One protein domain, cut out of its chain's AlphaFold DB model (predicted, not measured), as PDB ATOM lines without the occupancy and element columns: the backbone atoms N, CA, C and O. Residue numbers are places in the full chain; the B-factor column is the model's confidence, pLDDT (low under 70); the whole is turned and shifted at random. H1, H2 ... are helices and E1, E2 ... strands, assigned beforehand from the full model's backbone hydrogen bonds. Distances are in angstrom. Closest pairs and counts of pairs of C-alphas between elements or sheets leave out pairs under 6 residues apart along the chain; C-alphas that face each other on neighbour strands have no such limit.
ATOM      1  N   PHE A 272      -8.176 -34.429   6.018       95.69
ATOM      2  CA  PHE A 272      -7.903 -33.795   7.305       95.69
ATOM      3  C   PHE A 272      -6.455 -34.052   7.727       95.69
ATOM      4  O   PHE A 272      -6.073 -35.188   8.020       95.69
ATOM      5  N   CYS A 273      -5.659 -32.988   7.792       97.56
ATOM      6  CA  CYS A 273      -4.281 -33.059   8.248       97.56
ATOM      7  C   CYS A 273      -4.226 -32.986   9.782       97.56
ATOM      8  O   CYS A 273      -4.492 -31.933  10.367       97.56
ATOM      9  N   ALA A 274      -3.898 -34.094  10.448       96.81
ATOM     10  CA  ALA A 274      -3.939 -34.181  11.913       96.81
ATOM     11  C   ALA A 274      -2.689 -33.598  12.599       96.81
ATOM     12  O   ALA A 274      -2.746 -33.169  13.756       96.81
ATOM     13  N   ASP A 275      -1.571 -33.532  11.878       97.62
ATOM     14  CA  ASP A 275      -0.286 -33.021  12.341       97.62
ATOM     15  C   ASP A 275       0.600 -32.559  11.169       97.62
ATOM     16  O   ASP A 275       0.373 -32.920  10.015       97.62
ATOM     17  N   GLY A 276       1.627 -31.759  11.469       96.44
ATOM     18  CA  GLY A 276       2.523 -31.158  10.476       96.44
ATOM     19  C   GLY A 276       2.133 -29.727  10.096       96.44
ATOM     20  O   GLY A 276       1.429 -29.031  10.833       96.44
ATOM     21  N   LYS A 277       2.604 -29.255   8.934       97.94
ATOM     22  CA  LYS A 277       2.461 -27.846   8.506       97.94
ATOM     23  C   LYS A 277       1.003 -27.373   8.427       97.94
ATOM     24  O   LYS A 277       0.732 -26.198   8.674       97.94
ATOM     25  N   PHE A 278       0.077 -28.268   8.086       97.75
ATOM     26  CA  PHE A 278      -1.344 -27.961   7.888       97.75
ATOM     27  C   PHE A 278      -2.256 -28.530   8.983       97.75
ATOM     28  O   PHE A 278      -3.455 -28.681   8.760       97.75
ATOM     29  N   LYS A 279      -1.706 -28.809  10.169       97.69
ATOM     30  CA  LYS A 279      -2.440 -29.352  11.318       97.69
ATOM     31  C   LYS A 279      -3.802 -28.683  11.544       97.69
ATOM     32  O   LYS A 279      -3.896 -27.456  11.633       97.69
ATOM     33  N   GLY A 280      -4.835 -29.511  11.690       95.00
ATOM     34  CA  GLY A 280      -6.214 -29.113  11.970       95.00
ATOM     35  C   GLY A 280      -6.991 -28.609  10.752       95.00
ATOM     36  O   GLY A 280      -8.015 -27.951  10.924       95.00
ATOM     37  N   GLN A 281      -6.508 -28.854   9.530       95.38
ATOM     38  CA  GLN A 281      -7.104 -28.303   8.311       95.38
ATOM     39  C   GLN A 281      -7.358 -29.377   7.259       95.38
ATOM     40  O   GLN A 281      -6.608 -30.342   7.144       95.38
ATOM     41  N   HIS A 282      -8.388 -29.144   6.445       95.06
ATOM     42  CA  HIS A 282      -8.596 -29.862   5.193       95.06
ATOM     43  C   HIS A 282      -7.769 -29.218   4.093       95.06
ATOM     44  O   HIS A 282      -7.984 -28.050   3.748       95.06
ATOM     45  N   VAL A 283      -6.807 -29.965   3.567       96.12
ATOM     46  CA  VAL A 283      -5.928 -29.523   2.480       96.12
ATOM     47  C   VAL A 283      -5.763 -30.652   1.461       96.12
ATOM     48  O   VAL A 283      -5.990 -31.809   1.821       96.12
ATOM     49  N   PRO A 284      -5.407 -30.339   0.203       96.94
ATOM     50  CA  PRO A 284      -5.162 -31.353  -0.818       96.94
ATOM     51  C   PRO A 284      -4.178 -32.426  -0.345       96.94
ATOM     52  O   PRO A 284      -3.169 -32.098   0.287       96.94
ATOM     53  N   LEU A 285      -4.435 -33.689  -0.687       97.56
ATOM     54  CA  LEU A 285      -3.580 -34.823  -0.335       97.56
ATOM     55  C   LEU A 285      -2.118 -34.568  -0.715       97.56
ATOM     56  O   LEU A 285      -1.215 -34.823   0.082       97.56
ATOM     57  N   LEU A 286      -1.887 -34.006  -1.903       97.69
ATOM     58  CA  LEU A 286      -0.544 -33.682  -2.367       97.69
ATOM     59  C   LEU A 286       0.195 -32.721  -1.424       97.69
ATOM     60  O   LEU A 286       1.378 -32.910  -1.166       97.69
ATOM     61  N   ASP A 287      -0.486 -31.719  -0.864       97.75
ATOM     62  CA  ASP A 287       0.132 -30.790   0.089       97.75
ATOM     63  C   ASP A 287       0.516 -31.495   1.402       97.75
ATOM     64  O   ASP A 287       1.558 -31.178   1.986       97.75
ATOM     65  N   ILE A 288      -0.300 -32.452   1.864       98.38
ATOM     66  CA  ILE A 288      -0.001 -33.264   3.056       98.38
ATOM     67  C   ILE A 288       1.221 -34.142   2.791       98.38
ATOM     68  O   ILE A 288       2.145 -34.142   3.604       98.38
ATOM     69  N   LEU A 289       1.259 -34.831   1.644       98.19
ATOM     70  CA  LEU A 289       2.394 -35.660   1.231       98.19
ATOM     71  C   LEU A 289       3.684 -34.840   1.221       98.19
ATOM     72  O   LEU A 289       4.600 -35.151   1.971       98.19
ATOM     73  N   ARG A 290       3.710 -33.729   0.480       97.69
ATOM     74  CA  ARG A 290       4.893 -32.864   0.305       97.69
ATOM     75  C   ARG A 290       5.422 -32.216   1.584       97.69
ATOM     76  O   ARG A 290       6.526 -31.679   1.596       97.69
ATOM     77  N   THR A 291       4.619 -32.182   2.644       97.88
ATOM     78  CA  THR A 291       5.013 -31.609   3.941       97.88
ATOM     79  C   THR A 291       5.219 -32.659   5.020       97.88
ATOM     80  O   THR A 291       5.357 -32.284   6.184       97.88
ATOM     81  N   ASP A 292       5.248 -33.944   4.643       98.06
ATOM     82  CA  ASP A 292       5.364 -35.074   5.571       98.06
ATOM     83  C   ASP A 292       4.308 -35.011   6.699       98.06
ATOM     84  O   ASP A 292       4.555 -35.281   7.881       98.06
ATOM     85  N   GLY A 293       3.103 -34.570   6.327       98.25
ATOM     86  CA  GLY A 293       1.968 -34.434   7.228       98.25
ATOM     87  C   GLY A 293       1.324 -35.777   7.576       98.25
ATOM     88  O   GLY A 293       1.647 -36.829   7.015       98.25
ATOM     89  N   THR A 294       0.378 -35.736   8.511       98.56
ATOM     90  CA  THR A 294      -0.396 -36.921   8.914       98.56
ATOM     91  C   THR A 294      -1.843 -36.832   8.462       98.56
ATOM     92  O   THR A 294      -2.391 -35.739   8.316       98.56
ATOM     93  N   ILE A 295      -2.466 -37.993   8.280       97.69
ATOM     94  CA  ILE A 295      -3.898 -38.145   8.026       97.69
ATOM     95  C   ILE A 295      -4.526 -38.875   9.207       97.69
ATOM     96  O   ILE A 295      -3.976 -39.862   9.697       97.69
ATOM     97  N   MET A 296      -5.674 -38.373   9.656       94.81
ATOM     98  CA  MET A 296      -6.514 -39.050  10.641       94.81
ATOM     99  C   MET A 296      -7.389 -40.087   9.941       94.81
ATOM    100  O   MET A 296      -8.113 -39.749   9.003       94.81
ATOM    101  N   LYS A 297      -7.324 -41.336  10.397       91.62
ATOM    102  CA  LYS A 297      -8.259 -42.387   9.999       91.62
ATOM    103  C   LYS A 297      -9.592 -42.208  10.725       91.62
ATOM    104  O   LYS A 297      -9.711 -41.429  11.670       91.62
ATOM    105  N   SER A 298     -10.603 -42.941  10.277       85.56
ATOM    106  CA  SER A 298     -11.947 -42.910  10.859       85.56
ATOM    107  C   SER A 298     -12.012 -43.399  12.305       85.56
ATOM    108  O   SER A 298     -12.868 -42.943  13.053       85.56
ATOM    109  N   ASP A 299     -11.092 -44.270  12.713       86.38
ATOM    110  CA  ASP A 299     -10.943 -44.738  14.095       86.38
ATOM    111  C   ASP A 299     -10.194 -43.742  15.006       86.38
ATOM    112  O   ASP A 299      -9.924 -44.033  16.170       86.38
ATOM    113  N   GLY A 300      -9.832 -42.566  14.482       88.25
ATOM    114  CA  GLY A 300      -9.082 -41.532  15.194       88.25
ATOM    115  C   GLY A 300      -7.569 -41.771  15.248       88.25
ATOM    116  O   GLY A 300      -6.832 -40.875  15.677       88.25
ATOM    117  N   THR A 301      -7.073 -42.923  14.785       93.44
ATOM    118  CA  THR A 301      -5.631 -43.159  14.662       93.44
ATOM    119  C   THR A 301      -5.039 -42.269  13.570       93.44
ATOM    120  O   THR A 301      -5.734 -41.760  12.687       93.44
ATOM    121  N   GLN A 302      -3.728 -42.034  13.633       97.56
ATOM    122  CA  GLN A 302      -3.033 -41.181  12.674       97.56
ATOM    123  C   GLN A 302      -1.974 -41.976  11.931       97.56
ATOM    124  O   GLN A 302      -1.219 -42.736  12.540       97.56
ATOM    125  N   ILE A 303      -1.869 -41.731  10.630       98.31
ATOM    126  CA  ILE A 303      -0.777 -42.240   9.800       98.31
ATOM    127  C   ILE A 303       0.008 -41.099   9.179       98.31
ATOM    128  O   ILE A 303      -0.547 -40.041   8.872       98.31
ATOM    129  N   ARG A 304       1.300 -41.315   8.942       98.44
ATOM    130  CA  ARG A 304       2.082 -40.449   8.054       98.44
ATOM    131  C   ARG A 304       1.619 -40.662   6.626       98.44
ATOM    132  O   ARG A 304       1.636 -41.787   6.136       98.44
ATOM    133  N   ALA A 305       1.247 -39.586   5.937       98.38
ATOM    134  CA  ALA A 305       0.742 -39.696   4.572       98.38
ATOM    135  C   ALA A 305       1.788 -40.327   3.634       98.38
ATOM    136  O   ALA A 305       1.462 -41.201   2.838       98.38
ATOM    137  N   ALA A 306       3.053 -39.922   3.772       98.19
ATOM    138  CA  ALA A 306       4.157 -40.345   2.913       98.19
ATOM    139  C   ALA A 306       4.566 -41.821   3.068       98.19
ATOM    140  O   ALA A 306       5.048 -42.428   2.115       98.19
ATOM    141  N   THR A 307       4.389 -42.406   4.258       98.25
ATOM    142  CA  THR A 307       4.902 -43.752   4.592       98.25
ATOM    143  C   THR A 307       3.815 -44.754   4.972       98.25
ATOM    144  O   THR A 307       4.096 -45.949   5.056       98.25
ATOM    145  N   GLY A 308       2.588 -44.288   5.230       97.75
ATOM    146  CA  GLY A 308       1.445 -45.116   5.617       97.75
ATOM    147  C   GLY A 308       1.556 -45.700   7.025       97.75
ATOM    148  O   GLY A 308       0.629 -46.364   7.485       97.75
ATOM    149  N   CYS A 309       2.669 -45.462   7.724       97.88
ATOM    150  CA  CYS A 309       2.887 -45.993   9.060       97.88
ATOM    151  C   CYS A 309       2.134 -45.186  10.116       97.88
ATOM    152  O   CYS A 309       1.904 -43.982   9.968       97.88
ATOM    153  N   GLU A 310       1.779 -45.859  11.207       98.25
ATOM    154  CA  GLU A 310       1.167 -45.222  12.366       98.25
ATOM    155  C   GLU A 310       2.126 -44.223  13.012       98.25
ATOM    156  O   GLU A 310       3.319 -44.500  13.201       98.25
ATOM    157  N   VAL A 311       1.595 -43.058  13.371       98.19
ATOM    158  CA  VAL A 311       2.348 -42.001  14.048       98.19
ATOM    159  C   VAL A 311       2.821 -42.494  15.415       98.19
ATOM    160  O   VAL A 311       2.049 -43.059  16.186       98.19
ATOM    161  N   GLY A 312       4.098 -42.271  15.724       97.38
ATOM    162  CA  GLY A 312       4.736 -42.753  16.954       97.38
ATOM    163  C   GLY A 312       5.234 -44.205  16.910       97.38
ATOM    164  O   GLY A 312       5.923 -44.626  17.839       97.38
ATOM    165  N   SER A 313       4.956 -44.960  15.842       98.00
ATOM    166  CA  SER A 313       5.554 -46.286  15.642       98.00
ATOM    167  C   SER A 313       7.069 -46.198  15.390       98.00
ATOM    168  O   SER A 313       7.607 -45.139  15.063       98.00
ATOM    169  N   ILE A 314       7.777 -47.332  15.471       97.75
ATOM    170  CA  ILE A 314       9.203 -47.407  15.097       97.75
ATOM    171  C   ILE A 314       9.448 -46.913  13.661       97.75
ATOM    172  O   ILE A 314      10.428 -46.221  13.415       97.75
ATOM    173  N   HIS A 315       8.516 -47.168  12.740       98.44
ATOM    174  CA  HIS A 315       8.574 -46.693  11.358       98.44
ATOM    175  C   HIS A 315       8.427 -45.166  11.248       98.44
ATOM    176  O   HIS A 315       8.897 -44.568  10.284       98.44
ATOM    177  N   ASP A 316       7.778 -44.511  12.211       98.50
ATOM    178  CA  ASP A 316       7.640 -43.052  12.224       98.50
ATOM    179  C   ASP A 316       8.927 -42.343  12.681       98.50
ATOM    180  O   ASP A 316       9.092 -41.144  12.455       98.50
ATOM    181  N   ARG A 317       9.877 -43.051  13.305       98.25
ATOM    182  CA  ARG A 317      11.123 -42.428  13.775       98.25
ATOM    183  C   ARG A 317      11.994 -41.967  12.606       98.25
ATOM    184  O   ARG A 317      12.062 -42.612  11.561       98.25
ATOM    185  N   LEU A 318      12.676 -40.845  12.819       98.44
ATOM    186  CA  LEU A 318      13.662 -40.303  11.892       98.44
ATOM    187  C   LEU A 318      15.032 -40.951  12.120       98.44
ATOM    188  O   LEU A 318      15.420 -41.215  13.258       98.44
ATOM    189  N   VAL A 319      15.764 -41.156  11.031       98.44
ATOM    190  CA  VAL A 319      17.166 -41.578  11.010       98.44
ATOM    191  C   VAL A 319      17.967 -40.568  10.192       98.44
ATOM    192  O   VAL A 319      17.497 -40.073   9.164       98.44
ATOM    193  N   HIS A 320      19.170 -40.231  10.650       98.56
ATOM    194  CA  HIS A 320      20.124 -39.437   9.891       98.56
ATOM    195  C   HIS A 320      20.539 -40.195   8.637       98.56
ATOM    196  O   HIS A 320      20.913 -41.363   8.716       98.56
ATOM    197  N   ALA A 321      20.503 -39.525   7.489       98.44
ATOM    198  CA  ALA A 321      20.845 -40.116   6.206       98.44
ATOM    199  C   ALA A 321      21.739 -39.189   5.382       98.44
ATOM    200  O   ALA A 321      21.677 -37.962   5.503       98.44
ATOM    201  N   VAL A 322      22.563 -39.799   4.537       98.19
ATOM    202  CA  VAL A 322      23.430 -39.132   3.566       98.19
ATOM    203  C   VAL A 322      23.249 -39.772   2.195       98.19
ATOM    204  O   VAL A 322      23.172 -40.993   2.098       98.19
ATOM    205  N   ALA A 323      23.208 -38.960   1.146       97.75
ATOM    206  CA  ALA A 323      23.245 -39.405  -0.246       97.75
ATOM    207  C   ALA A 323      24.506 -38.851  -0.923       97.75
ATOM    208  O   ALA A 323      24.951 -37.734  -0.629       97.75
ATOM    209  N   GLY A 324      25.117 -39.636  -1.807       95.44
ATOM    210  CA  GLY A 324      26.352 -39.252  -2.483       95.44
ATOM    211  C   GLY A 324      27.047 -40.411  -3.187       95.44
ATOM    212  O   GLY A 324      26.606 -41.557  -3.118       95.44
ATOM    213  N   ASP A 325      28.166 -40.111  -3.843       94.12
ATOM    214  CA  ASP A 325      28.904 -41.107  -4.619       94.12
ATOM    215  C   ASP A 325      29.786 -41.964  -3.716       94.12
ATOM    216  O   ASP A 325      30.625 -41.443  -2.970       94.12
ATOM    217  N   LYS A 326      29.669 -43.286  -3.846       92.00
ATOM    218  CA  LYS A 326      30.608 -44.211  -3.212       92.00
ATOM    219  C   LYS A 326      31.976 -44.104  -3.891       92.00
ATOM    220  O   LYS A 326      32.119 -44.386  -5.079       92.00
ATOM    221  N   GLN A 327      32.980 -43.704  -3.127       94.56
ATOM    222  CA  GLN A 327      34.366 -43.599  -3.558       94.56
ATOM    223  C   GLN A 327      35.049 -44.981  -3.567       94.56
ATOM    224  O   GLN A 327      34.586 -45.907  -2.887       94.56
ATOM    225  N   PRO A 328      36.163 -45.155  -4.309       94.69
ATOM    226  CA  PRO A 328      36.885 -46.432  -4.378       94.69
ATOM    227  C   PRO A 328      37.389 -46.961  -3.027       94.69
ATOM    228  O   PRO A 328      37.570 -48.165  -2.872       94.69
ATOM    229  N   ASP A 329      37.612 -46.078  -2.052       92.75
ATOM    230  CA  ASP A 329      38.018 -46.417  -0.682       92.75
ATOM    231  C   ASP A 329      36.839 -46.828   0.224       92.75
ATOM    232  O   ASP A 329      37.035 -47.159   1.393       92.75
ATOM    233  N   GLY A 330      35.615 -46.822  -0.311       87.88
ATOM    234  CA  GLY A 330      34.386 -47.140   0.406       87.88
ATOM    235  C   GLY A 330      33.749 -45.960   1.141       87.88
ATOM    236  O   GLY A 330      32.652 -46.136   1.673       87.88
ATOM    237  N   GLN A 331      34.374 -44.777   1.155       90.94
ATOM    238  CA  GLN A 331      33.757 -43.563   1.695       90.94
ATOM    239  C   GLN A 331      32.650 -43.051   0.772       90.94
ATOM    240  O   GLN A 331      32.595 -43.382  -0.410       90.94
ATOM    241  N   ILE A 332      31.759 -42.221   1.305       90.88
ATOM    242  CA  ILE A 332      30.694 -41.584   0.529       90.88
ATOM    243  C   ILE A 332      31.054 -40.110   0.388       90.88
ATOM    244  O   ILE A 332      31.190 -39.404   1.389       90.88
ATOM    245  N   ALA A 333      31.198 -39.636  -0.845       95.31
ATOM    246  CA  ALA A 333      31.288 -38.210  -1.126       95.31
ATOM    247  C   ALA A 333      29.892 -37.599  -0.964       95.31
ATOM    248  O   ALA A 333      29.093 -37.596  -1.900       95.31
ATOM    249  N   ILE A 334      29.588 -37.148   0.256       97.31
ATOM    250  CA  ILE A 334      28.270 -36.639   0.651       97.31
ATOM    251  C   ILE A 334      27.890 -35.446  -0.235       97.31
ATOM    252  O   ILE A 334      28.544 -34.404  -0.198       97.31
ATOM    253  N   ARG A 335      26.814 -35.603  -1.010       96.81
ATOM    254  CA  ARG A 335      26.180 -34.531  -1.793       96.81
ATOM    255  C   ARG A 335      25.006 -33.916  -1.043       96.81
ATOM    256  O   ARG A 335      24.791 -32.710  -1.113       96.81
ATOM    257  N   GLU A 336      24.273 -34.745  -0.310       97.88
ATOM    258  CA  GLU A 336      23.111 -34.345   0.468       97.88
ATOM    259  C   GLU A 336      23.110 -35.054   1.822       97.88
ATOM    260  O   GLU A 336      23.492 -36.218   1.939       97.88
ATOM    261  N   GLN A 337      22.672 -34.340   2.855       98.00
ATOM    262  CA  GLN A 337      22.514 -34.865   4.202       98.00
ATOM    263  C   GLN A 337      21.198 -34.361   4.786       98.00
ATOM    264  O   GLN A 337      20.844 -33.192   4.632       98.00
ATOM    265  N   GLY A 338      20.502 -35.233   5.505       97.88
ATOM    266  CA  GLY A 338      19.215 -34.920   6.101       97.88
ATOM    267  C   GLY A 338      18.740 -36.012   7.045       97.88
ATOM    268  O   GLY A 338      19.534 -36.765   7.617       97.88
ATOM    269  N   GLN A 339      17.427 -36.076   7.219       98.25
ATOM    270  CA  GLN A 339      16.761 -37.128   7.971       98.25
ATOM    271  C   GLN A 339      15.654 -37.728   7.112       98.25
ATOM    272  O   GLN A 339      14.962 -37.007   6.398       98.25
ATOM    273  N   VAL A 340      15.482 -39.040   7.208       98.31
ATOM    274  CA  VAL A 340      14.388 -39.778   6.564       98.31
ATOM    275  C   VAL A 340      13.656 -40.594   7.616       98.31
ATOM    276  O   VAL A 340      14.228 -40.912   8.660       98.31
ATOM    277  N   ARG A 341      12.389 -40.934   7.379       98.50
ATOM    278  CA  ARG A 341      11.666 -41.832   8.284       98.50
ATOM    279  C   ARG A 341      12.091 -43.269   8.030       98.50
ATOM    280  O   ARG A 341      12.324 -43.671   6.896       98.50
ATOM    281  N   LEU A 342      12.120 -44.075   9.082       98.56
ATOM    282  CA  LEU A 342      12.375 -45.511   8.966       98.56
ATOM    283  C   LEU A 342      11.297 -46.234   8.138       98.56
ATOM    284  O   LEU A 342      11.569 -47.252   7.515       98.56
ATOM    285  N   GLY A 343      10.083 -45.688   8.083       98.38
ATOM    286  CA  GLY A 343       8.996 -46.155   7.228       98.38
ATOM    287  C   GLY A 343       9.068 -45.668   5.780       98.38
ATOM    288  O   GLY A 343       8.206 -46.045   4.992       98.38
ATOM    289  N   THR A 344      10.044 -44.830   5.406       98.56
ATOM    290  CA  THR A 344      10.228 -44.406   4.010       98.56
ATOM    291  C   THR A 344      10.450 -45.636   3.135       98.56
ATOM    292  O   THR A 344      11.308 -46.465   3.432       98.56
ATOM    293  N   ARG A 345       9.652 -45.774   2.071       97.81
ATOM    294  CA  ARG A 345       9.667 -46.937   1.178       97.81
ATOM    295  C   ARG A 345      10.435 -46.663  -0.103       97.81
ATOM    296  O   ARG A 345      10.383 -45.563  -0.650       97.81
ATOM    297  N   VAL A 346      11.087 -47.702  -0.608       96.31
ATOM    298  CA  VAL A 346      11.735 -47.725  -1.918       96.31
ATOM    299  C   VAL A 346      11.126 -48.829  -2.770       96.31
ATOM    300  O   VAL A 346      10.821 -49.910  -2.274       96.31
ATOM    301  N   ILE A 347      10.939 -48.535  -4.056       96.19
ATOM    302  CA  ILE A 347      10.567 -49.530  -5.066       96.19
ATOM    303  C   ILE A 347      11.855 -49.913  -5.786       96.19
ATOM    304  O   ILE A 347      12.432 -49.058  -6.475       96.19
ATOM    305  N   LEU A 348      12.298 -51.151  -5.580       93.75
ATOM    306  CA  LEU A 348      13.497 -51.726  -6.185       93.75
ATOM    307  C   LEU A 348      13.279 -52.014  -7.680       93.75
ATOM    308  O   LEU A 348      12.159 -51.955  -8.187       93.75
ATOM    309  N   GLU A 349      14.355 -52.322  -8.404       91.88
ATOM    310  CA  GLU A 349      14.302 -52.593  -9.852       91.88
ATOM    311  C   GLU A 349      13.448 -53.820 -10.206       91.88
ATOM    312  O   GLU A 349      12.808 -53.843 -11.254       91.88
ATOM    313  N   ASN A 350      13.382 -54.809  -9.309       93.44
ATOM    314  CA  ASN A 350      12.526 -55.993  -9.436       93.44
ATOM    315  C   ASN A 350      11.044 -55.719  -9.093       93.44
ATOM    316  O   ASN A 350      10.230 -56.634  -9.144       93.44
ATOM    317  N   GLY A 351      10.687 -54.482  -8.733       94.06
ATOM    318  CA  GLY A 351       9.332 -54.093  -8.337       94.06
ATOM    319  C   GLY A 351       8.989 -54.359  -6.869       94.06
ATOM    320  O   GLY A 351       7.933 -53.913  -6.417       94.06
ATOM    321  N   GLU A 352       9.868 -55.019  -6.107       95.44
ATOM    322  CA  GLU A 352       9.673 -55.204  -4.670       95.44
ATOM    323  C   GLU A 352       9.702 -53.872  -3.927       95.44
ATOM    324  O   GLU A 352      10.359 -52.902  -4.326       95.44
ATOM    325  N   GLN A 353       8.987 -53.840  -2.805       95.94
ATOM    326  CA  GLN A 353       8.808 -52.643  -2.005       95.94
ATOM    327  C   GLN A 353       9.278 -52.904  -0.584       95.94
ATOM    328  O   GLN A 353       8.652 -53.666   0.147       95.94
ATOM    329  N   HIS A 354      10.336 -52.215  -0.181       97.06
ATOM    330  CA  HIS A 354      10.918 -52.342   1.154       97.06
ATOM    331  C   HIS A 354      10.912 -50.982   1.840       97.06
ATOM    332  O   HIS A 354      11.136 -49.960   1.180       97.06
ATOM    333  N   CYS A 355      10.651 -50.935   3.146       98.06
ATOM    334  CA  CYS A 355      10.914 -49.719   3.911       98.06
ATOM    335  C   CYS A 355      12.351 -49.701   4.448       98.06
ATOM    336  O   CYS A 355      13.009 -50.736   4.541       98.06
ATOM    337  N   VAL A 356      12.856 -48.515   4.801       98.12
ATOM    338  CA  VAL A 356      14.209 -48.352   5.362       98.12
ATOM    339  C   VAL A 356      14.427 -49.273   6.567       98.12
ATOM    340  O   VAL A 356      15.493 -49.875   6.682       98.12
ATOM    341  N   LEU A 357      13.429 -49.425   7.440       98.25
ATOM    342  CA  LEU A 357      13.519 -50.310   8.599       98.25
ATOM    343  C   LEU A 357      13.726 -51.777   8.205       98.25
ATOM    344  O   LEU A 357      14.576 -52.436   8.799       98.25
ATOM    345  N   ASP A 358      12.993 -52.272   7.205       97.56
ATOM    346  CA  ASP A 358      13.108 -53.659   6.731       97.56
ATOM    347  C   ASP A 358      14.524 -53.932   6.223       97.56
ATOM    348  O   ASP A 358      15.155 -54.921   6.597       97.56
ATOM    349  N   ILE A 359      15.061 -52.992   5.441       96.69
ATOM    350  CA  ILE A 359      16.415 -53.070   4.889       96.69
ATOM    351  C   ILE A 359      17.450 -53.079   6.017       96.69
ATOM    352  O   ILE A 359      18.382 -53.882   5.993       96.69
ATOM    353  N   LEU A 360      17.294 -52.229   7.031       96.88
ATOM    354  CA  LEU A 360      18.202 -52.200   8.179       96.88
ATOM    355  C   LEU A 360      18.146 -53.497   8.993       96.88
ATOM    356  O   LEU A 360      19.196 -54.062   9.309       96.88
ATOM    357  N   ASN A 361      16.946 -54.003   9.273       96.19
ATOM    358  CA  ASN A 361      16.752 -55.246  10.016       96.19
ATOM    359  C   ASN A 361      17.350 -56.449   9.279       96.19
ATOM    360  O   ASN A 361      18.061 -57.247   9.891       96.19
ATOM    361  N   ALA A 362      17.138 -56.546   7.964       95.69
ATOM    362  CA  ALA A 362      17.710 -57.604   7.131       95.69
ATOM    363  C   ALA A 362      19.250 -57.607   7.147       95.69
ATOM    364  O   ALA A 362      19.874 -58.656   7.010       95.69
ATOM    365  N   ASN A 363      19.870 -56.444   7.371       95.12
ATOM    366  CA  ASN A 363      21.322 -56.288   7.485       95.12
ATOM    367  C   ASN A 363      21.842 -56.375   8.934       95.12
ATOM    368  O   ASN A 363      23.020 -56.108   9.184       95.12
ATOM    369  N   GLY A 364      20.990 -56.723   9.906       95.56
ATOM    370  CA  GLY A 364      21.361 -56.809  11.324       95.56
ATOM    371  C   GLY A 364      21.781 -55.468  11.936       95.56
ATOM    372  O   GLY A 364      22.537 -55.435  12.914       95.56
ATOM    373  N   ALA A 365      21.341 -54.359  11.344       96.44
ATOM    374  CA  ALA A 365      21.657 -53.023  11.808       96.44
ATOM    375  C   ALA A 365      20.775 -52.637  13.003       96.44
ATOM    376  O   ALA A 365      19.591 -52.964  13.062       96.44
ATOM    377  N   GLN A 366      21.349 -51.916  13.962       96.62
ATOM    378  CA  GLN A 366      20.633 -51.369  15.111       96.62
ATOM    379  C   GLN A 366      20.475 -49.860  14.950       96.62
ATOM    380  O   GLN A 366      21.409 -49.182  14.526       96.62
ATOM    381  N   ILE A 367      19.308 -49.335  15.316       96.88
ATOM    382  CA  ILE A 367      19.032 -47.896  15.301       96.88
ATOM    383  C   ILE A 367      19.240 -47.345  16.707       96.88
ATOM    384  O   ILE A 367      18.630 -47.827  17.666       96.88
ATOM    385  N   THR A 368      20.086 -46.332  16.832       96.75
ATOM    386  CA  THR A 368      20.364 -45.668  18.107       96.75
ATOM    387  C   THR A 368      19.235 -44.710  18.498       96.75
ATOM    388  O   THR A 368      18.301 -44.453  17.730       96.75
ATOM    389  N   GLU A 369      19.249 -44.207  19.732       95.62
ATOM    390  CA  GLU A 369      18.203 -43.297  20.222       95.62
ATOM    391  C   GLU A 369      18.198 -41.966  19.455       95.62
ATOM    392  O   GLU A 369      17.136 -41.475  19.070       95.62
ATOM    393  N   ASP A 370      19.386 -41.457  19.143       96.81
ATOM    394  CA  ASP A 370      19.651 -40.233  18.386       96.81
ATOM    395  C   ASP A 370      19.520 -40.396  16.859       96.81
ATOM    396  O   ASP A 370      19.727 -39.443  16.114       96.81
ATOM    397  N   GLY A 371      19.105 -41.574  16.379       97.12
ATOM    398  CA  GLY A 371      18.757 -41.784  14.974       97.12
ATOM    399  C   GLY A 371      19.957 -42.028  14.059       97.12
ATOM    400  O   GLY A 371      19.876 -41.734  12.870       97.12
ATOM    401  N   TYR A 372      21.059 -42.564  14.575       98.19
ATOM    402  CA  TYR A 372      22.131 -43.147  13.771       98.19
ATOM    403  C   TYR A 372      21.969 -44.668  13.673       98.19
ATOM    404  O   TYR A 372      21.111 -45.282  14.313       98.19
ATOM    405  N   ILE A 373      22.791 -45.287  12.830       97.56
ATOM    406  CA  ILE A 373      22.830 -46.733  12.630       97.56
ATOM    407  C   ILE A 373      24.130 -47.292  13.193       97.56
ATOM    408  O   ILE A 373      25.195 -46.689  13.064       97.56
ATOM    409  N   ARG A 374      24.042 -48.483  13.782       97.12
ATOM    410  CA  ARG A 374      25.173 -49.251  14.288       97.12
ATOM    411  C   ARG A 374      25.147 -50.675  13.740       97.12
ATOM    412  O   ARG A 374      24.153 -51.383  13.885       97.12
ATOM    413  N   SER A 375      26.260 -51.124  13.168       93.44
ATOM    414  CA  SER A 375      26.445 -52.524  12.772       93.44
ATOM    415  C   SER A 375      27.052 -53.324  13.929       93.44
ATOM    416  O   SER A 375      28.220 -53.144  14.268       93.44
ATOM    417  N   GLY A 376      26.263 -54.215  14.535       88.06
ATOM    418  CA  GLY A 376      26.708 -55.096  15.621       88.06
ATOM    419  C   GLY A 376      26.956 -54.408  16.974       88.06
ATOM    420  O   GLY A 376      26.883 -53.187  17.130       88.06
ATOM    421  N   ALA A 377      27.250 -55.222  17.994       87.12
ATOM    422  CA  ALA A 377      27.521 -54.739  19.345       87.12
ATOM    423  C   ALA A 377      28.866 -53.991  19.394       87.12
ATOM    424  O   ALA A 377      29.925 -54.595  19.252       87.12
ATOM    425  N   GLY A 378      28.816 -52.673  19.601       88.06
ATOM    426  CA  GLY A 378      30.007 -51.817  19.679       88.06
ATOM    427  C   GLY A 378      30.498 -51.256  18.340       88.06
ATOM    428  O   GLY A 378      31.581 -50.678  18.302       88.06
ATOM    429  N   GLY A 379      29.725 -51.402  17.257       92.38
ATOM    430  CA  GLY A 379      30.002 -50.698  16.005       92.38
ATOM    431  C   GLY A 379      29.996 -49.173  16.179       92.38
ATOM    432  O   GLY A 379      29.379 -48.642  17.106       92.38
ATOM    433  N   ALA A 380      30.673 -48.465  15.275       95.31
ATOM    434  CA  ALA A 380      30.575 -47.011  15.203       95.31
ATOM    435  C   ALA A 380      29.155 -46.590  14.792       95.31
ATOM    436  O   ALA A 380      28.505 -47.272  13.998       95.31
ATOM    437  N   GLU A 381      28.691 -45.466  15.331       97.19
ATOM    438  CA  GLU A 381      27.445 -44.830  14.912       97.19
ATOM    439  C   GLU A 381      27.689 -44.063  13.617       97.19
ATOM    440  O   GLU A 381      28.567 -43.201  13.542       97.19
ATOM    441  N   VAL A 382      26.935 -44.409  12.581       96.88
ATOM    442  CA  VAL A 382      27.055 -43.816  11.249       96.88
ATOM    443  C   VAL A 382      25.672 -43.452  10.711       96.88
ATOM    444  O   VAL A 382      24.685 -44.100  11.066       96.88
ATOM    445  N   PRO A 383      25.549 -42.405   9.877       97.81
ATOM    446  CA  PRO A 383      24.287 -42.120   9.205       97.81
ATOM    447  C   PRO A 383      23.946 -43.228   8.201       97.81
ATOM    448  O   PRO A 383      24.825 -43.930   7.694       97.81
ATOM    449  N   LEU A 384      22.663 -43.349   7.866       97.62
ATOM    450  CA  LEU A 384      22.186 -44.192   6.776       97.62
ATOM    451  C   LEU A 384      22.811 -43.729   5.463       97.62
ATOM    452  O   LEU A 384      22.588 -42.602   5.024       97.62
ATOM    453  N   SER A 385      23.541 -44.621   4.805       97.12
ATOM    454  CA  SER A 385      23.946 -44.417   3.419       97.12
ATOM    455  C   SER A 385      22.748 -44.657   2.506       97.12
ATOM    456  O   SER A 385      22.343 -45.803   2.309       97.12
ATOM    457  N   TRP A 386      22.194 -43.600   1.926       97.62
ATOM    458  CA  TRP A 386      21.156 -43.700   0.910       97.62
ATOM    459  C   TRP A 386      21.779 -44.070  -0.437       97.62
ATOM    460  O   TRP A 386      22.443 -43.255  -1.070       97.62
ATOM    461  N   THR A 387      21.592 -45.319  -0.865       95.44
ATOM    462  CA  THR A 387      22.222 -45.869  -2.082       95.44
ATOM    463  C   THR A 387      21.270 -45.981  -3.271       95.44
ATOM    464  O   THR A 387      21.646 -46.544  -4.294       95.44
ATOM    465  N   PHE A 388      20.030 -45.504  -3.143       94.94
ATOM    466  CA  PHE A 388      18.997 -45.659  -4.177       94.94
ATOM    467  C   PHE A 388      18.979 -44.505  -5.189       94.94
ATOM    468  O   PHE A 388      18.395 -44.640  -6.261       94.94
ATOM    469  N   SER A 389      19.596 -43.372  -4.845       94.38
ATOM    470  CA  SER A 389      19.691 -42.170  -5.676       94.38
ATOM    471  C   SER A 389      20.774 -41.227  -5.151       94.38
ATOM    472  O   SER A 389      21.170 -41.311  -3.991       94.38
ATOM    473  N   ASP A 390      21.177 -40.266  -5.982       93.75
ATOM    474  CA  ASP A 390      22.126 -39.199  -5.618       93.75
ATOM    475  C   ASP A 390      21.538 -38.161  -4.639       93.75
ATOM    476  O   ASP A 390      22.259 -37.292  -4.147       93.75
ATOM    477  N   HIS A 391      20.235 -38.258  -4.366       95.94
ATOM    478  CA  HIS A 391      19.461 -37.379  -3.494       95.94
ATOM    479  C   HIS A 391      18.695 -38.178  -2.448       95.94
ATOM    480  O   HIS A 391      18.329 -39.331  -2.697       95.94
ATOM    481  N   LEU A 392      18.413 -37.557  -1.304       97.81
ATOM    482  CA  LEU A 392      17.475 -38.121  -0.338       97.81
ATOM    483  C   LEU A 392      16.043 -38.043  -0.899       97.81
ATOM    484  O   LEU A 392      15.711 -37.095  -1.614       97.81
ATOM    485  N   PRO A 393      15.182 -39.030  -0.600       97.56
ATOM    486  CA  PRO A 393      13.824 -39.046  -1.121       97.56
ATOM    487  C   PRO A 393      13.019 -37.913  -0.488       97.56
ATOM    488  O   PRO A 393      13.068 -37.696   0.729       97.56
ATOM    489  N   LYS A 394      12.219 -37.226  -1.299       97.62
ATOM    490  CA  LYS A 394      11.183 -36.338  -0.780       97.62
ATOM    491  C   LYS A 394      10.017 -37.178  -0.249       97.62
ATOM    492  O   LYS A 394       9.787 -38.289  -0.734       97.62
ATOM    493  N   PRO A 395       9.253 -36.670   0.732       97.94
ATOM    494  CA  PRO A 395       8.135 -37.409   1.318       97.94
ATOM    495  C   PRO A 395       7.115 -37.941   0.293       97.94
ATOM    496  O   PRO A 395       6.607 -39.050   0.433       97.94
ATOM    497  N   GLU A 396       6.822 -37.183  -0.761       98.00
ATOM    498  CA  GLU A 396       5.850 -37.553  -1.792       98.00
ATOM    499  C   GLU A 396       6.349 -38.609  -2.796       98.00
ATOM    500  O   GLU A 396       5.526 -39.255  -3.452       98.00
ATOM    501  N   ASP A 397       7.665 -38.808  -2.920       97.75
ATOM    502  CA  ASP A 397       8.274 -39.515  -4.056       97.75
ATOM    503  C   ASP A 397       7.796 -40.962  -4.186       97.75
ATOM    504  O   ASP A 397       7.554 -41.440  -5.295       97.75
ATOM    505  N   TYR A 398       7.621 -41.669  -3.065       98.00
ATOM    506  CA  TYR A 398       7.172 -43.060  -3.093       98.00
ATOM    507  C   TYR A 398       5.748 -43.192  -3.658       98.00
ATOM    508  O   TYR A 398       5.522 -44.013  -4.549       98.00
ATOM    509  N   ILE A 399       4.804 -42.362  -3.199       98.06
ATOM    510  CA  ILE A 399       3.415 -42.381  -3.689       98.06
ATOM    511  C   ILE A 399       3.363 -41.985  -5.164       98.06
ATOM    512  O   ILE A 399       2.669 -42.636  -5.945       98.06
ATOM    513  N   LEU A 400       4.133 -40.974  -5.571       97.50
ATOM    514  CA  LEU A 400       4.223 -40.544  -6.968       97.50
ATOM    515  C   LEU A 400       4.787 -41.652  -7.871       97.50
ATOM    516  O   LEU A 400       4.169 -42.004  -8.878       97.50
ATOM    517  N   LYS A 401       5.906 -42.274  -7.471       96.81
ATOM    518  CA  LYS A 401       6.531 -43.386  -8.204       96.81
ATOM    519  C   LYS A 401       5.580 -44.575  -8.326       96.81
ATOM    520  O   LYS A 401       5.421 -45.118  -9.417       96.81
ATOM    521  N   ARG A 402       4.916 -44.956  -7.229       95.81
ATOM    522  CA  ARG A 402       3.920 -46.038  -7.203       95.81
ATOM    523  C   ARG A 402       2.737 -45.753  -8.128       95.81
ATOM    524  O   ARG A 402       2.288 -46.646  -8.839       95.81
ATOM    525  N   SER A 403       2.299 -44.499  -8.170       96.44
ATOM    526  CA  SER A 403       1.195 -44.027  -9.015       96.44
ATOM    527  C   SER A 403       1.607 -43.748 -10.465       96.44
ATOM    528  O   SER A 403       0.767 -43.353 -11.266       96.44
ATOM    529  N   LYS A 404       2.891 -43.937 -10.813       96.00
ATOM    530  CA  LYS A 404       3.459 -43.672 -12.146       96.00
ATOM    531  C   LYS A 404       3.148 -42.260 -12.660       96.00
ATOM    532  O   LYS A 404       2.864 -42.078 -13.840       96.00
ATOM    533  N   VAL A 405       3.209 -41.272 -11.771       95.75
ATOM    534  CA  VAL A 405       2.961 -39.862 -12.092       95.75
ATOM    535  C   VAL A 405       4.039 -38.990 -11.469       95.75
ATOM    536  O   VAL A 405       4.510 -39.253 -10.363       95.75
ATOM    537  N   SER A 406       4.445 -37.942 -12.172       95.69
ATOM    538  CA  SER A 406       5.379 -36.946 -11.661       95.69
ATOM    539  C   SER A 406       4.657 -35.756 -11.031       95.69
ATOM    540  O   SER A 406       3.513 -35.421 -11.350       95.69
ATOM    541  N   LEU A 407       5.365 -35.057 -10.146       95.00
ATOM    542  CA  LEU A 407       4.845 -33.840  -9.535       95.00
ATOM    543  C   LEU A 407       4.585 -32.739 -10.578       95.00
ATOM    544  O   LEU A 407       3.596 -32.020 -10.478       95.00
ATOM    545  N   GLU A 408       5.447 -32.621 -11.591       94.31
ATOM    546  CA  GLU A 408       5.278 -31.647 -12.675       94.31
ATOM    547  C   GLU A 408       3.997 -31.908 -13.476       94.31
ATOM    548  O   GLU A 408       3.230 -30.968 -13.696       94.31
ATOM    549  N   GLU A 409       3.721 -33.162 -13.848       94.00
ATOM    550  CA  GLU A 409       2.501 -33.537 -14.575       94.00
ATOM    551  C   GLU A 409       1.240 -33.125 -13.814       94.00
ATOM    552  O   GLU A 409       0.354 -32.506 -14.403       94.00
TER     553      GLU A 409
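What this domain is: This is residues 272 to 409 of the 484 residues of an uncharacterized protein of Rhodobacteraceae bacterium KLH11 (UniProt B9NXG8). A long two-stranded hairpin, E4 and E5, with the short strand E10 beside E4, makes a sheet towards one end of the domain, and a small lobe of E1, H1 and the hairpin E2 and E3 makes the other end. Between them, in the middle, is the small hairpin E6 and E7, with H3 packed on E6, while H2 leads from E7 to a further hairpin, E8 and E9, whose near ends come close to E4 and E10. The printed part has 138 residues, with three named helices and ten named strands in the order E1, H1, E2, E3, E4, E5, E6, E7, H2, E8, E9, E10, H3; the class is mixed, helices and strands, though only 63 residues, under half, are in named elements. The largest sheet has the order E5, E4, E10 and is mixed; the whole is compact, with a radius of gyration of the C-alphas of 15.9 A and spans of 49 by 35 by 27 A.

How they stand to each other: E4, residues 318 to 326, and E5, residues 332 to 341, form an antiparallel hairpin, with N 321 and O 338 2.9 A apart, within hydrogen-bond range. E5 bends by 88 degrees at residue 335. E10, residues 384 to 386, is parallel to E4, with N 386 and O 322 2.8 A apart. H2, residues 356 to 362, only grazes this sheet, with its residues 356 to 360. E8, residues 365 to 367, and E9, residues 373 to 375, are a hairpin, with N 374 and O 366 2.8 A apart; the closest C-alphas of E9 and E10, Ile 373 and Leu 384, are 6.4 A apart. E6, residues 345 to 347, and E7, residues 353 to 355, are a hairpin, with N 346 and O 354 2.9 A apart. The closest C-alphas of E6 and H3, residues 397 to 402, are those of Arg 345 and Tyr 398, 6.3 A apart. H3 is near H1, residues 285 to 290. E2, residues 294 to 296, and E3, residues 302 to 304, are a hairpin, with N 295 and O 303 2.9 A apart. E1, residues 281 to 284, pairs with no named strand, but its residues 281 to 282 pair with residues 272 to 273. In H1, H2 and H3 every O i to N i+4 pair is within hydrogen-bond range.

Where its parts are: E4 runs 23.0 A from C-alpha 318 at (13.662, -40.303, 11.892), and E5 spans 20.5 A. H2 spans 10.0 A. E1 begins at C-alpha 281, (-7.104, -28.303, 8.311), and H3 ends at C-alpha 402, (3.920, -46.038, -7.203).

The domain as a whole: The two C-alphas farthest apart, Ser 298 and Asp 329, are 51.4 A apart. The printed part has no cut, and the link from E3 to E4, residues 305 to 317, is long. The mean pLDDT of the printed part is 96.2, and no printed residue is under 70.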